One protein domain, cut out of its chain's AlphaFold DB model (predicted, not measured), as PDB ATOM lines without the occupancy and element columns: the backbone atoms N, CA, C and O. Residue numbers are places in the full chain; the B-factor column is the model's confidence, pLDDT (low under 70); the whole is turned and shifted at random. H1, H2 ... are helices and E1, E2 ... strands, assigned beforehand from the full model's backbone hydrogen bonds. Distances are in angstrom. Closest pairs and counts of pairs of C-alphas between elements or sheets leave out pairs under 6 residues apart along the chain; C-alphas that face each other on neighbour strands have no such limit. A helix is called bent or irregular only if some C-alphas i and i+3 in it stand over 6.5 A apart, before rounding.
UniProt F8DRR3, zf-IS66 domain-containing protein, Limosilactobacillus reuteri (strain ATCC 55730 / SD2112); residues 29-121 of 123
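This is residues 29 to 121 of the 123 residues of the protein "zf-IS66 domain-containing protein" of Limosilactobacillus reuteri (strain ATCC 55730 / SD2112) (UniProt F8DRR3). What is seen first? A long, strongly twisted ribbon, the hairpin of E2 and E3, has E1 and E4 beside successive parts of E3. Near its turn H1 packs over E2 and H2 only grazes the sheet; the two long links lie toward the other end. What is it built of? The printed part has 93 residues with two named helices and four named strands, in the order H1 E1 E2 E3 E4 H2, of mixed class. The branched sheet is mixed, with E1 and E3 parallel and E2, E3, E4 a meander, each strand the antiparallel neighbour of the one before. How large is it? It is a loose rod, with a radius of gyration of the C-alphas of 17.5 A and spans of 57 by 24 by 18 A.

Where are the strands? E3, residues 74 to 86, spans 37.6 A from C-alpha 74 at (103.791, 160.252, 135.147). E2, residues 57 to 71, spans 34.0 A and bends by 85 degrees at residue 68; E1 is residues 37 to 42 and E4 98 to 100. Where are the helices? H1 is residues 29 to 33. H2, residues 109 to 119, spans 17.2 A to C-alpha 119 at (103.796, 169.725, 128.456) and is only just irregular: C-alphas 110 and 113 are 6.55 A apart.

What neighbours E3? E1 and E4 lie on one side, E2 on the other. N 64 and O 80 of E2 and E3 are 2.8 A apart, N 40 and O 79 of E1 and E3 2.9 A, N 85 and O 99 of E3 and E4 2.8 A, each within hydrogen-bond range. How do the helices sit? H1 is on the sheet at a height of 8.9 A, its closest C-alphas to E2 being Leu 32 and Ala 68, 6.6 A. H2 only grazes the sheet with residues 111 to 116, the closest C-alphas being Arg 69 of E2 and Thr 112, 6.4 A; H1 and H2 are apart. Every O i to N i+4 pair is within hydrogen-bond range in H1, 4 of 7 in H2.

How far does it reach? The C-alphas farthest apart, Asp 93 and Ser 121, are 56.9 A apart; the printed part has no cut. Where is confidence low? Residues 93 to 94 and 103 to 121 are under 70.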
ATOM      1  N   GLN A  29     105.839 176.909 142.246       90.69
ATOM      2  CA  GLN A  29     105.400 176.280 143.488       90.69
ATOM      3  C   GLN A  29     104.002 175.667 143.330       90.69
ATOM      4  O   GLN A  29     103.844 174.478 143.585       90.69
ATOM      5  N   GLU A  30     103.033 176.429 142.811       92.94
ATOM      6  CA  GLU A  30     101.670 175.933 142.565       92.94
ATOM      7  C   GLU A  30     101.641 174.755 141.585       92.94
ATOM      8  O   GLU A  30     100.831 173.845 141.743       92.94
ATOM      9  N   PHE A  31     102.514 174.759 140.573       91.75
ATOM     10  CA  PHE A  31     102.665 173.628 139.660       91.75
ATOM     11  C   PHE A  31     103.190 172.381 140.385       91.75
ATOM     12  O   PHE A  31     102.614 171.306 140.248       91.75
ATOM     13  N   LEU A  32     104.257 172.518 141.179       94.19
ATOM     14  CA  LEU A  32     104.838 171.392 141.917       94.19
ATOM     15  C   LEU A  32     103.884 170.820 142.964       94.19
ATOM     16  O   LEU A  32     103.893 169.612 143.174       94.19
ATOM     17  N   ASP A  33     103.067 171.659 143.601       95.06
ATOM     18  CA  ASP A  33     102.089 171.247 144.615       95.06
ATOM     19  C   ASP A  33     100.947 170.399 144.037       95.06
ATOM     20  O   ASP A  33     100.328 169.629 144.768       95.06
ATOM     21  N   GLN A  34     100.700 170.488 142.727       93.88
ATOM     22  CA  GLN A  34      99.698 169.675 142.028       93.88
ATOM     23  C   GLN A  34     100.215 168.291 141.614       93.88
ATOM     24  O   GLN A  34      99.416 167.435 141.237       93.88
ATOM     25  N   LEU A  35     101.529 168.055 141.660       94.38
ATOM     26  CA  LEU A  35     102.113 166.760 141.310       94.38
ATOM     27  C   LEU A  35     102.059 165.785 142.503       94.38
ATOM     28  O   LEU A  35     102.123 166.227 143.656       94.38
ATOM     29  N   PRO A  36     102.034 164.460 142.261       95.81
ATOM     30  CA  PRO A  36     102.295 163.460 143.293       95.81
ATOM     31  C   PRO A  36     103.600 163.770 144.039       95.81
ATOM     32  O   PRO A  36     104.651 163.939 143.420       95.81
ATOM     33  N   GLN A  37     103.533 163.879 145.363       96.69
ATOM     34  CA  GLN A  37     104.683 164.226 146.198       96.69
ATOM     35  C   GLN A  37     105.440 162.953 146.588       96.69
ATOM     36  O   GLN A  37     104.882 162.082 147.250       96.69
ATOM     37  N   VAL A  38     106.714 162.856 146.210       95.06
ATOM     38  CA  VAL A  38     107.585 161.718 146.537       95.06
ATOM     39  C   VAL A  38     108.740 162.212 147.387       95.06
ATOM     40  O   VAL A  38     109.419 163.169 147.021       95.06
ATOM     41  N   GLU A  39     108.959 161.575 148.532       95.50
ATOM     42  CA  GLU A  39     110.083 161.893 149.403       95.50
ATOM     43  C   GLU A  39     111.330 161.108 148.991       95.50
ATOM     44  O   GLU A  39     111.282 159.889 148.838       95.50
ATOM     45  N   GLU A  40     112.456 161.800 148.838       92.12
ATOM     46  CA  GLU A  40     113.753 161.193 148.557       92.12
ATOM     47  C   GLU A  40     114.778 161.702 149.576       92.12
ATOM     48  O   GLU A  40     115.121 162.886 149.589       92.12
ATOM     49  N   VAL A  41     115.268 160.814 150.445       91.88
ATOM     50  CA  VAL A  41     116.224 161.163 151.505       91.88
ATOM     51  C   VAL A  41     117.641 160.808 151.079       91.88
ATOM     52  O   VAL A  41     117.917 159.715 150.590       91.88
ATOM     53  N   VAL A  42     118.553 161.748 151.289       86.25
ATOM     54  CA  VAL A  42     119.970 161.624 150.976       86.25
ATOM     55  C   VAL A  42     120.720 161.453 152.280       86.25
ATOM     56  O   VAL A  42     120.858 162.410 153.047       86.25
ATOM     57  N   SER A  43     121.235 160.255 152.515       86.94
ATOM     58  CA  SER A  43     122.022 159.983 153.712       86.94
ATOM     59  C   SER A  43     123.460 160.466 153.603       86.94
ATOM     60  O   SER A  43     124.034 160.597 152.515       86.94
ATOM     61  N   LEU A  44     124.065 160.736 154.758       85.94
ATOM     62  CA  LEU A  44     125.501 160.983 154.848       85.94
ATOM     63  C   LEU A  44     126.265 159.689 154.563       85.94
ATOM     64  O   LEU A  44     126.003 158.653 155.163       85.94
ATOM     65  N   LYS A  45     127.249 159.762 153.660       86.50
ATOM     66  CA  LYS A  45     128.116 158.616 153.334       86.50
ATOM     67  C   LYS A  45     128.966 158.171 154.523       86.50
ATOM     68  O   LYS A  45     129.279 156.994 154.648       86.50
ATOM     69  N   THR A  46     129.339 159.126 155.371       87.50
ATOM     70  CA  THR A  46     130.200 158.914 156.529       87.50
ATOM     71  C   THR A  46     129.549 159.570 157.734       87.50
ATOM     72  O   THR A  46     129.295 160.774 157.722       87.50
ATOM     73  N   ILE A  47     129.285 158.773 158.768       90.19
ATOM     74  CA  ILE A  47     128.651 159.222 160.018       90.19
ATOM     75  C   ILE A  47     129.667 159.550 161.119       90.19
ATOM     76  O   ILE A  47     129.284 159.852 162.245       90.19
ATOM     77  N   THR A  48     130.965 159.516 160.813       92.56
ATOM     78  CA  THR A  48     132.021 159.957 161.728       92.56
ATOM     79  C   THR A  48     132.273 161.454 161.582       92.56
ATOM     80  O   THR A  48     132.235 162.018 160.485       92.56
ATOM     81  N   CYS A  49     132.508 162.125 162.707       90.62
ATOM     82  CA  CYS A  49     132.799 163.548 162.732       90.62
ATOM     83  C   CYS A  49     134.127 163.819 162.008       90.62
ATOM     84  O   CYS A  49     135.132 163.204 162.362       90.62
ATOM     85  N   PRO A  50     134.185 164.771 161.062       89.94
ATOM     86  CA  PRO A  50     135.416 165.035 160.318       89.94
ATOM     87  C   PRO A  50     136.554 165.619 161.174       89.94
ATOM     88  O   PRO A  50     137.692 165.612 160.720       89.94
ATOM     89  N   ASP A  51     136.274 166.082 162.400       89.88
ATOM     90  CA  ASP A  51     137.297 166.685 163.271       89.88
ATOM     91  C   ASP A  51     137.812 165.691 164.311       89.88
ATOM     92  O   ASP A  51     139.012 165.477 164.437       89.88
ATOM     93  N   CYS A  52     136.901 165.083 165.078       91.50
ATOM     94  CA  CYS A  52     137.252 164.223 166.211       91.50
ATOM     95  C   CYS A  52     137.044 162.731 165.934       91.50
ATOM     96  O   CYS A  52     137.257 161.921 166.832       91.50
ATOM     97  N   GLN A  53     136.573 162.375 164.733       92.62
ATOM     98  CA  GLN A  53     136.354 161.005 164.245       92.62
ATOM     99  C   GLN A  53     135.355 160.154 165.046       92.62
ATOM    100  O   GLN A  53     135.077 159.019 164.667       92.62
ATOM    101  N   HIS A  54     134.741 160.709 166.092       92.19
ATOM    102  CA  HIS A  54     133.667 160.057 166.833       92.19
ATOM    103  C   HIS A  54     132.399 159.944 165.990       92.19
ATOM    104  O   HIS A  54     132.121 160.789 165.134       92.19
ATOM    105  N   GLU A  55     131.601 158.921 166.271       93.50
ATOM    106  CA  GLU A  55     130.302 158.736 165.640       93.50
ATOM    107  C   GLU A  55     129.351 159.899 165.973       93.50
ATOM    108  O   GLU A  55     129.248 160.358 167.116       93.50
ATOM    109  N   MET A  56     128.674 160.411 164.949       93.38
ATOM    110  CA  MET A  56     127.704 161.492 165.071       93.38
ATOM    111  C   MET A  56     126.292 160.939 165.240       93.38
ATOM    112  O   MET A  56     125.922 159.929 164.649       93.38
ATOM    113  N   ALA A  57     125.461 161.653 165.996       92.69
ATOM    114  CA  ALA A  57     124.057 161.300 166.161       92.69
ATOM    115  C   ALA A  57     123.213 161.923 165.045       92.69
ATOM    116  O   ALA A  57     123.312 163.126 164.803       92.69
ATOM    117  N   HIS A  58     122.353 161.133 164.405       94.31
ATOM    118  CA  HIS A  58     121.324 161.662 163.510       94.31
ATOM    119  C   HIS A  58     120.355 162.556 164.298       94.31
ATOM    120  O   HIS A  58     119.891 162.171 165.372       94.31
ATOM    121  N   ILE A  59     120.058 163.747 163.774       93.56
ATOM    122  CA  ILE A  59     119.163 164.721 164.423       93.56
ATOM    123  C   ILE A  59     117.896 165.014 163.619       93.56
ATOM    124  O   ILE A  59     116.952 165.582 164.161       93.56
ATOM    125  N   GLY A  60     117.849 164.630 162.344       94.44
ATOM    126  CA  GLY A  60     116.689 164.838 161.488       94.44
ATOM    127  C   GLY A  60     117.081 165.117 160.046       94.44
ATOM    128  O   GLY A  60     118.235 164.983 159.658       94.44
ATOM    129  N   LYS A  61     116.108 165.553 159.251       94.75
ATOM    130  CA  LYS A  61     116.280 165.852 157.828       94.75
ATOM    131  C   LYS A  61     115.691 167.216 157.488       94.75
ATOM    132  O   LYS A  61     114.688 167.619 158.078       94.75
ATOM    133  N   ARG A  62     116.277 167.916 156.515       92.81
ATOM    134  CA  ARG A  62     115.762 169.194 155.995       92.81
ATOM    135  C   ARG A  62     115.385 169.049 154.527       92.81
ATOM    136  O   ARG A  62     116.119 168.426 153.769       92.81
ATOM    137  N   LEU A  63     114.289 169.686 154.112       93.88
ATOM    138  CA  LEU A  63     113.938 169.790 152.695       93.88
ATOM    139  C   LEU A  63     114.947 170.705 151.992       93.88
ATOM    140  O   LEU A  63     114.957 171.920 152.205       93.88
ATOM    141  N   ALA A  64     115.812 170.118 151.173       91.75
ATOM    142  CA  ALA A  64     116.836 170.844 150.437       91.75
ATOM    143  C   ALA A  64     116.278 171.420 149.134       91.75
ATOM    144  O   ALA A  64     116.584 172.563 148.782       91.75
ATOM    145  N   ARG A  65     115.450 170.644 148.421       89.81
ATOM    146  CA  ARG A  65     114.905 171.040 147.120       89.81
ATOM    147  C   ARG A  65     113.636 170.270 146.757       89.81
ATOM    148  O   ARG A  65     113.412 169.160 147.217       89.81
ATOM    149  N   ARG A  66     112.843 170.868 145.869       93.44
ATOM    150  CA  ARG A  66     111.727 170.230 145.167       93.44
ATOM    151  C   ARG A  66     111.962 170.255 143.663       93.44
ATOM    152  O   ARG A  66     112.278 171.325 143.133       93.44
ATOM    153  N   GLU A  67     111.799 169.129 142.977       91.31
ATOM    154  CA  GLU A  67     112.006 168.997 141.527       91.31
ATOM    155  C   GLU A  67     110.843 168.248 140.873       91.31
ATOM    156  O   GLU A  67     110.366 167.266 141.426       91.31
ATOM    157  N   ALA A  68     110.397 168.686 139.694       90.62
ATOM    158  CA  ALA A  68     109.518 167.868 138.864       90.62
ATOM    159  C   ALA A  68     110.376 166.824 138.142       90.62
ATOM    160  O   ALA A  68     111.330 167.185 137.448       90.62
ATOM    161  N   ARG A  69     110.050 165.547 138.311       89.38
ATOM    162  CA  ARG A  69     110.716 164.423 137.654       89.38
ATOM    163  C   ARG A  69     109.690 163.589 136.903       89.38
ATOM    164  O   ARG A  69     108.514 163.580 137.254       89.38
ATOM    165  N   LEU A  70     110.149 162.919 135.854       86.62
ATOM    166  CA  LEU A  70     109.335 162.020 135.050       86.62
ATOM    167  C   LEU A  70     109.698 160.585 135.418       86.62
ATOM    168  O   LEU A  70     110.861 160.194 135.309       86.62
ATOM    169  N   LYS A  71     108.706 159.810 135.843       84.50
ATOM    170  CA  LYS A  71     108.789 158.355 135.931       84.50
ATOM    171  C   LYS A  71     107.684 157.829 135.035       84.50
ATOM    172  O   LYS A  71     106.519 157.967 135.380       84.50
ATOM    173  N   GLU A  72     108.062 157.331 133.861       85.44
ATOM    174  CA  GLU A  72     107.130 157.005 132.778       85.44
ATOM    175  C   GLU A  72     105.861 156.288 133.280       85.44
ATOM    176  O   GLU A  72     105.987 155.296 134.005       85.44
ATOM    177  N   PRO A  73     104.648 156.745 132.903       82.19
ATOM    178  CA  PRO A  73     104.301 157.928 132.095       82.19
ATOM    179  C   PRO A  73     103.992 159.204 132.917       82.19
ATOM    180  O   PRO A  73     103.433 160.156 132.377       82.19
ATOM    181  N   GLU A  74     104.306 159.244 134.213       87.00
ATOM    182  CA  GLU A  74     103.791 160.252 135.147       87.00
ATOM    183  C   GLU A  74     104.860 161.232 135.651       87.00
ATOM    184  O   GLU A  74     106.001 160.875 135.967       87.00
ATOM    185  N   LEU A  75     104.468 162.505 135.758       91.00
ATOM    186  CA  LEU A  75     105.247 163.513 136.468       91.00
ATOM    187  C   LEU A  75     104.990 163.409 137.968       91.00
ATOM    188  O   LEU A  75     103.855 163.245 138.403       91.00
ATOM    189  N   TYR A  76     106.039 163.608 138.754       92.31
ATOM    190  CA  TYR A  76     105.961 163.688 140.205       92.31
ATOM    191  C   TYR A  76     106.869 164.800 140.731       92.31
ATOM    192  O   TYR A  76     107.839 165.198 140.081       92.31
ATOM    193  N   CYS A  77     106.559 165.321 141.915       94.56
ATOM    194  CA  CYS A  77     107.442 166.222 142.637       94.56
ATOM    195  C   CYS A  77     108.341 165.406 143.572       94.56
ATOM    196  O   CYS A  77     107.885 164.883 144.586       94.56
ATOM    197  N   ALA A  78     109.627 165.318 143.240       93.75
ATOM    198  CA  ALA A  78     110.657 164.802 144.127       93.75
ATOM    199  C   ALA A  78     111.000 165.859 145.186       93.75
ATOM    200  O   ALA A  78     111.537 166.925 144.866       93.75
ATOM    201  N   ASN A  79     110.696 165.559 146.445       95.38
ATOM    202  CA  ASN A  79     111.072 166.335 147.617       95.38
ATOM    203  C   ASN A  79     112.377 165.757 148.176       95.38
ATOM    204  O   ASN A  79     112.377 164.719 148.832       95.38
ATOM    205  N   LEU A  80     113.488 166.424 147.874       92.81
ATOM    206  CA  LEU A  80     114.840 165.992 148.215       92.81
ATOM    207  C   LEU A  80     115.200 166.470 149.620       92.81
ATOM    208  O   LEU A  80     115.329 167.676 149.857       92.81
ATOM    209  N   TYR A  81     115.382 165.525 150.534       94.62
ATOM    210  CA  TYR A  81     115.751 165.770 151.921       94.62
ATOM    211  C   TYR A  81     117.219 165.436 152.180       94.62
ATOM    212  O   TYR A  81     117.707 164.381 151.787       94.62
ATOM    213  N   GLU A  82     117.911 166.318 152.894       93.19
ATOM    214  CA  GLU A  82     119.276 166.098 153.373       93.19
ATOM    215  C   GLU A  82     119.241 165.770 154.868       93.19
ATOM    216  O   GLU A  82     118.676 166.525 155.667       93.19
ATOM    217  N   GLU A  83     119.825 164.636 155.253       94.19
ATOM    218  CA  GLU A  83     119.966 164.262 156.658       94.19
ATOM    219  C   GLU A  83     120.989 165.151 157.363       94.19
ATOM    220  O   GLU A  83     122.006 165.559 156.805       94.19
ATOM    221  N   SER A  84     120.704 165.444 158.621       92.38
ATOM    222  CA  SER A  84     121.493 166.274 159.517       92.38
ATOM    223  C   SER A  84     121.953 165.431 160.697       92.38
ATOM    224  O   SER A  84     121.187 164.654 161.272       92.38
ATOM    225  N   TYR A  85     123.212 165.606 161.071       93.50
ATOM    226  CA  TYR A  85     123.863 164.889 162.154       93.50
ATOM    227  C   TYR A  85     124.576 165.879 163.062       93.50
ATOM    228  O   TYR A  85     125.053 166.923 162.616       93.50
ATOM    229  N   LYS A  86     124.664 165.538 164.344       92.06
ATOM    230  CA  LYS A  86     125.340 166.330 165.367       92.06
ATOM    231  C   LYS A  86     126.447 165.518 166.016       92.06
ATOM    232  O   LYS A  86     126.223 164.406 166.500       92.06
ATOM    233  N   CYS A  87     127.640 166.095 166.085       91.75
ATOM    234  CA  CYS A  87     128.737 165.496 166.833       91.75
ATOM    235  C   CYS A  87     128.631 165.860 168.320       91.75
ATOM    236  O   CYS A  87     128.972 166.971 168.709       91.75
ATOM    237  N   LYS A  88     128.254 164.907 169.177       88.25
ATOM    238  CA  LYS A  88     128.123 165.153 170.626       88.25
ATOM    239  C   LYS A  88     129.445 165.536 171.303       88.25
ATOM    240  O   LYS A  88     129.431 166.325 172.237       88.25
ATOM    241  N   HIS A  89     130.573 165.011 170.820       88.88
ATOM    242  CA  HIS A  89     131.887 165.267 171.418       88.88
ATOM    243  C   HIS A  89     132.386 166.702 171.171       88.88
ATOM    244  O   HIS A  89     132.924 167.332 172.069       88.88
ATOM    245  N   CYS A  90     132.182 167.243 169.967       86.69
ATOM    246  CA  CYS A  90     132.556 168.621 169.632       86.69
ATOM    247  C   CYS A  90     131.578 169.670 170.184       86.69
ATOM    248  O   CYS A  90     131.879 170.853 170.132       86.69
ATOM    249  N   SER A  91     130.406 169.257 170.674       76.69
ATOM    250  CA  SER A  91     129.343 170.163 171.133       76.69
ATOM    251  C   SER A  91     129.292 170.359 172.646       76.69
ATOM    252  O   SER A  91     128.301 170.872 173.156       76.69
ATOM    253  N   GLN A  92     130.339 169.956 173.371       71.38
ATOM    254  CA  GLN A  92     130.392 170.074 174.832       71.38
ATOM    255  C   GLN A  92     130.472 171.538 175.313       71.38
ATOM    256  O   GLN A  92     129.961 171.837 176.387       71.38
ATOM    257  N   ASP A  93     130.971 172.462 174.482       66.56
ATOM    258  CA  ASP A  93     131.170 173.879 174.843       66.56
ATOM    259  C   ASP A  93     130.048 174.821 174.352       66.56
ATOM    260  O   ASP A  93     130.246 176.026 174.209       66.56
ATOM    261  N   GLY A  94     128.866 174.286 174.026       67.00
ATOM    262  CA  GLY A  94     127.722 175.077 173.542       67.00
ATOM    263  C   GLY A  94     127.774 175.466 172.058       67.00
ATOM    264  O   GLY A  94     126.818 176.046 171.546       67.00
ATOM    265  N   ASN A  95     128.841 175.100 171.340       70.62
ATOM    266  CA  ASN A  95     128.898 175.181 169.881       70.62
ATOM    267  C   ASN A  95     128.444 173.859 169.253       70.62
ATOM    268  O   ASN A  95     129.206 172.899 169.101       70.62
ATOM    269  N   ASP A  96     127.170 173.809 168.877       75.50
ATOM    270  CA  ASP A  96     126.606 172.663 168.180       75.50
ATOM    271  C   ASP A  96     127.255 172.487 166.807       75.50
ATOM    272  O   ASP A  96     127.111 173.325 165.916       75.50
ATOM    273  N   LYS A  97     127.949 171.360 166.610       80.81
ATOM    274  CA  LYS A  97     128.532 171.033 165.315       80.81
ATOM    275  C   LYS A  97     127.558 170.176 164.528       80.81
ATOM    276  O   LYS A  97     127.383 168.992 164.826       80.81
ATOM    277  N   LEU A  98     126.969 170.791 163.509       85.62
ATOM    278  CA  LEU A  98     126.031 170.157 162.595       85.62
ATOM    279  C   LEU A  98     126.717 169.812 161.274       85.62
ATOM    280  O   LEU A  98     127.386 170.646 160.667       85.62
ATOM    281  N   VAL A  99     126.529 168.576 160.824       87.19
ATOM    282  CA  VAL A  99     126.978 168.094 159.517       87.19
ATOM    283  C   VAL A  99     125.749 167.625 158.759       87.19
ATOM    284  O   VAL A  99     124.990 166.800 159.260       87.19
ATOM    285  N   THR A 100     125.542 168.149 157.556       85.25
ATOM    286  CA  THR A 100     124.437 167.741 156.686       85.25
ATOM    287  C   THR A 100     124.962 166.948 155.501       85.25
ATOM    288  O   THR A 100     126.070 167.199 155.012       85.25
ATOM    289  N   SER A 101     124.170 165.995 155.014       83.56
ATOM    290  CA  SER A 101     124.441 165.387 153.718       83.56
ATOM    291  C   SER A 101     124.351 166.448 152.623       83.56
ATOM    292  O   SER A 101     123.753 167.512 152.798       83.56
ATOM    293  N   LYS A 102     125.019 166.184 151.501       79.06
ATOM    294  CA  LYS A 102     124.937 167.027 150.311       79.06
ATOM    295  C   LYS A 102     124.445 166.173 149.167       79.06
ATOM    296  O   LYS A 102     125.078 165.169 148.829       79.06
ATOM    297  N   HIS A 103     123.345 166.580 148.553       67.88
ATOM    298  CA  HIS A 103     122.923 165.949 147.315       67.88
ATOM    299  C   HIS A 103     123.912 166.303 146.190       67.88
ATOM    300  O   HIS A 103     124.195 167.478 145.948       67.88
ATOM    301  N   GLN A 104     124.491 165.302 145.514       62.47
ATOM    302  CA  GLN A 104     125.409 165.546 144.395       62.47
ATOM    303  C   GLN A 104     124.602 165.930 143.149       62.47
ATOM    304  O   GLN A 104     123.924 165.105 142.546       62.47
ATOM    305  N   TRP A 105     124.724 167.189 142.737       58.91
ATOM    306  CA  TRP A 105     123.907 167.850 141.712       58.91
ATOM    307  C   TRP A 105     124.122 167.394 140.257       58.91
ATOM    308  O   TRP A 105     123.446 167.881 139.355       58.91
ATOM    309  N   LEU A 106     125.087 166.513 139.988       48.38
ATOM    310  CA  LEU A 106     125.700 166.433 138.656       48.38
ATOM    311  C   LEU A 106     124.958 165.597 137.602       48.38
ATOM    312  O   LEU A 106     125.464 165.518 136.489       48.38
ATOM    313  N   TYR A 107     123.792 164.996 137.876       50.19
ATOM    314  CA  TYR A 107     123.232 164.017 136.923       50.19
ATOM    315  C   TYR A 107     121.815 164.271 136.380       50.19
ATOM    316  O   TYR A 107     121.471 163.718 135.343       50.19
ATOM    317  N   TYR A 108     120.993 165.139 136.979       52.97
ATOM    318  CA  TYR A 108     119.560 165.208 136.611       52.97
ATOM    319  C   TYR A 108     119.118 166.474 135.859       52.97
ATOM    320  O   TYR A 108     117.953 166.596 135.474       52.97
ATOM    321  N   HIS A 109     120.035 167.407 135.585       48.41
ATOM    322  CA  HIS A 109     119.699 168.663 134.901       48.41
ATOM    323  C   HIS A 109     119.351 168.504 133.409       48.41
ATOM    324  O   HIS A 109     118.692 169.380 132.856       48.41
ATOM    325  N   ILE A 110     119.753 167.406 132.756       45.84
ATOM    326  CA  ILE A 110     119.606 167.260 131.297       45.84
ATOM    327  C   ILE A 110     118.209 166.739 130.903       45.84
ATOM    328  O   ILE A 110     117.679 167.139 129.873       45.84
ATOM    329  N   VAL A 111     117.558 165.919 131.739       47.31
ATOM    330  CA  VAL A 111     116.290 165.252 131.366       47.31
ATOM    331  C   VAL A 111     115.046 166.083 131.727       47.31
ATOM    332  O   VAL A 111     114.004 165.970 131.083       47.31
ATOM    333  N   THR A 112     115.132 166.967 132.727       49.22
ATOM    334  CA  THR A 112     113.958 167.687 133.264       49.22
ATOM    335  C   THR A 112     113.534 168.901 132.435       49.22
ATOM    336  O   THR A 112     112.341 169.187 132.350       49.22
ATOM    337  N   PHE A 113     114.461 169.600 131.771       45.38
ATOM    338  CA  PHE A 113     114.105 170.801 131.005       45.38
ATOM    339  C   PHE A 113     113.351 170.487 129.706       45.38
ATOM    340  O   PHE A 113     112.393 171.188 129.390       45.38
ATOM    341  N   GLN A 114     113.714 169.427 128.977       44.62
ATOM    342  CA  GLN A 114     113.036 169.104 127.716       44.62
ATOM    343  C   GLN A 114     111.609 168.581 127.939       44.62
ATOM    344  O   GLN A 114     110.694 169.080 127.291       44.62
ATOM    345  N   ALA A 115     111.364 167.672 128.888       45.38
ATOM    346  CA  ALA A 115     110.020 167.112 129.100       45.38
ATOM    347  C   ALA A 115     108.990 168.149 129.604       45.38
ATOM    348  O   ALA A 115     107.831 168.139 129.185       45.38
ATOM    349  N   VAL A 116     109.408 169.086 130.462       48.25
ATOM    350  CA  VAL A 116     108.520 170.133 131.002       48.25
ATOM    351  C   VAL A 116     108.139 171.163 129.928       48.25
ATOM    352  O   VAL A 116     106.998 171.620 129.893       48.25
ATOM    353  N   LEU A 117     109.047 171.485 129.001       48.47
ATOM    354  CA  LEU A 117     108.770 172.392 127.879       48.47
ATOM    355  C   LEU A 117     107.712 171.840 126.901       48.47
ATOM    356  O   LEU A 117     106.913 172.614 126.372       48.47
ATOM    357  N   TRP A 118     107.645 170.519 126.703       43.69
ATOM    358  CA  TRP A 118     106.632 169.902 125.836       43.69
ATOM    359  C   TRP A 118     105.231 169.891 126.464       43.69
ATOM    360  O   TRP A 118     104.259 170.182 125.771       43.69
ATOM    361  N   HIS A 119     105.100 169.655 127.775       48.31
ATOM    362  CA  HIS A 119     103.796 169.725 128.456       48.31
ATOM    363  C   HIS A 119     103.294 171.158 128.710       48.31
ATOM    364  O   HIS A 119     102.094 171.360 128.907       48.31
ATOM    365  N   LEU A 120     104.182 172.156 128.679       43.22
ATOM    366  CA  LEU A 120     103.838 173.578 128.812       43.22
ATOM    367  C   LEU A 120     103.693 174.306 127.464       43.22
ATOM    368  O   LEU A 120     103.417 175.508 127.452       43.22
ATOM    369  N   SER A 121     103.838 173.610 126.332       36.56
ATOM    370  CA  SER A 121     103.643 174.214 125.010       36.56
ATOM    371  C   SER A 121     102.149 174.415 124.700       36.56
ATOM    372  O   SER A 121     101.355 173.479 124.829       36.56
TER     373      SER A 121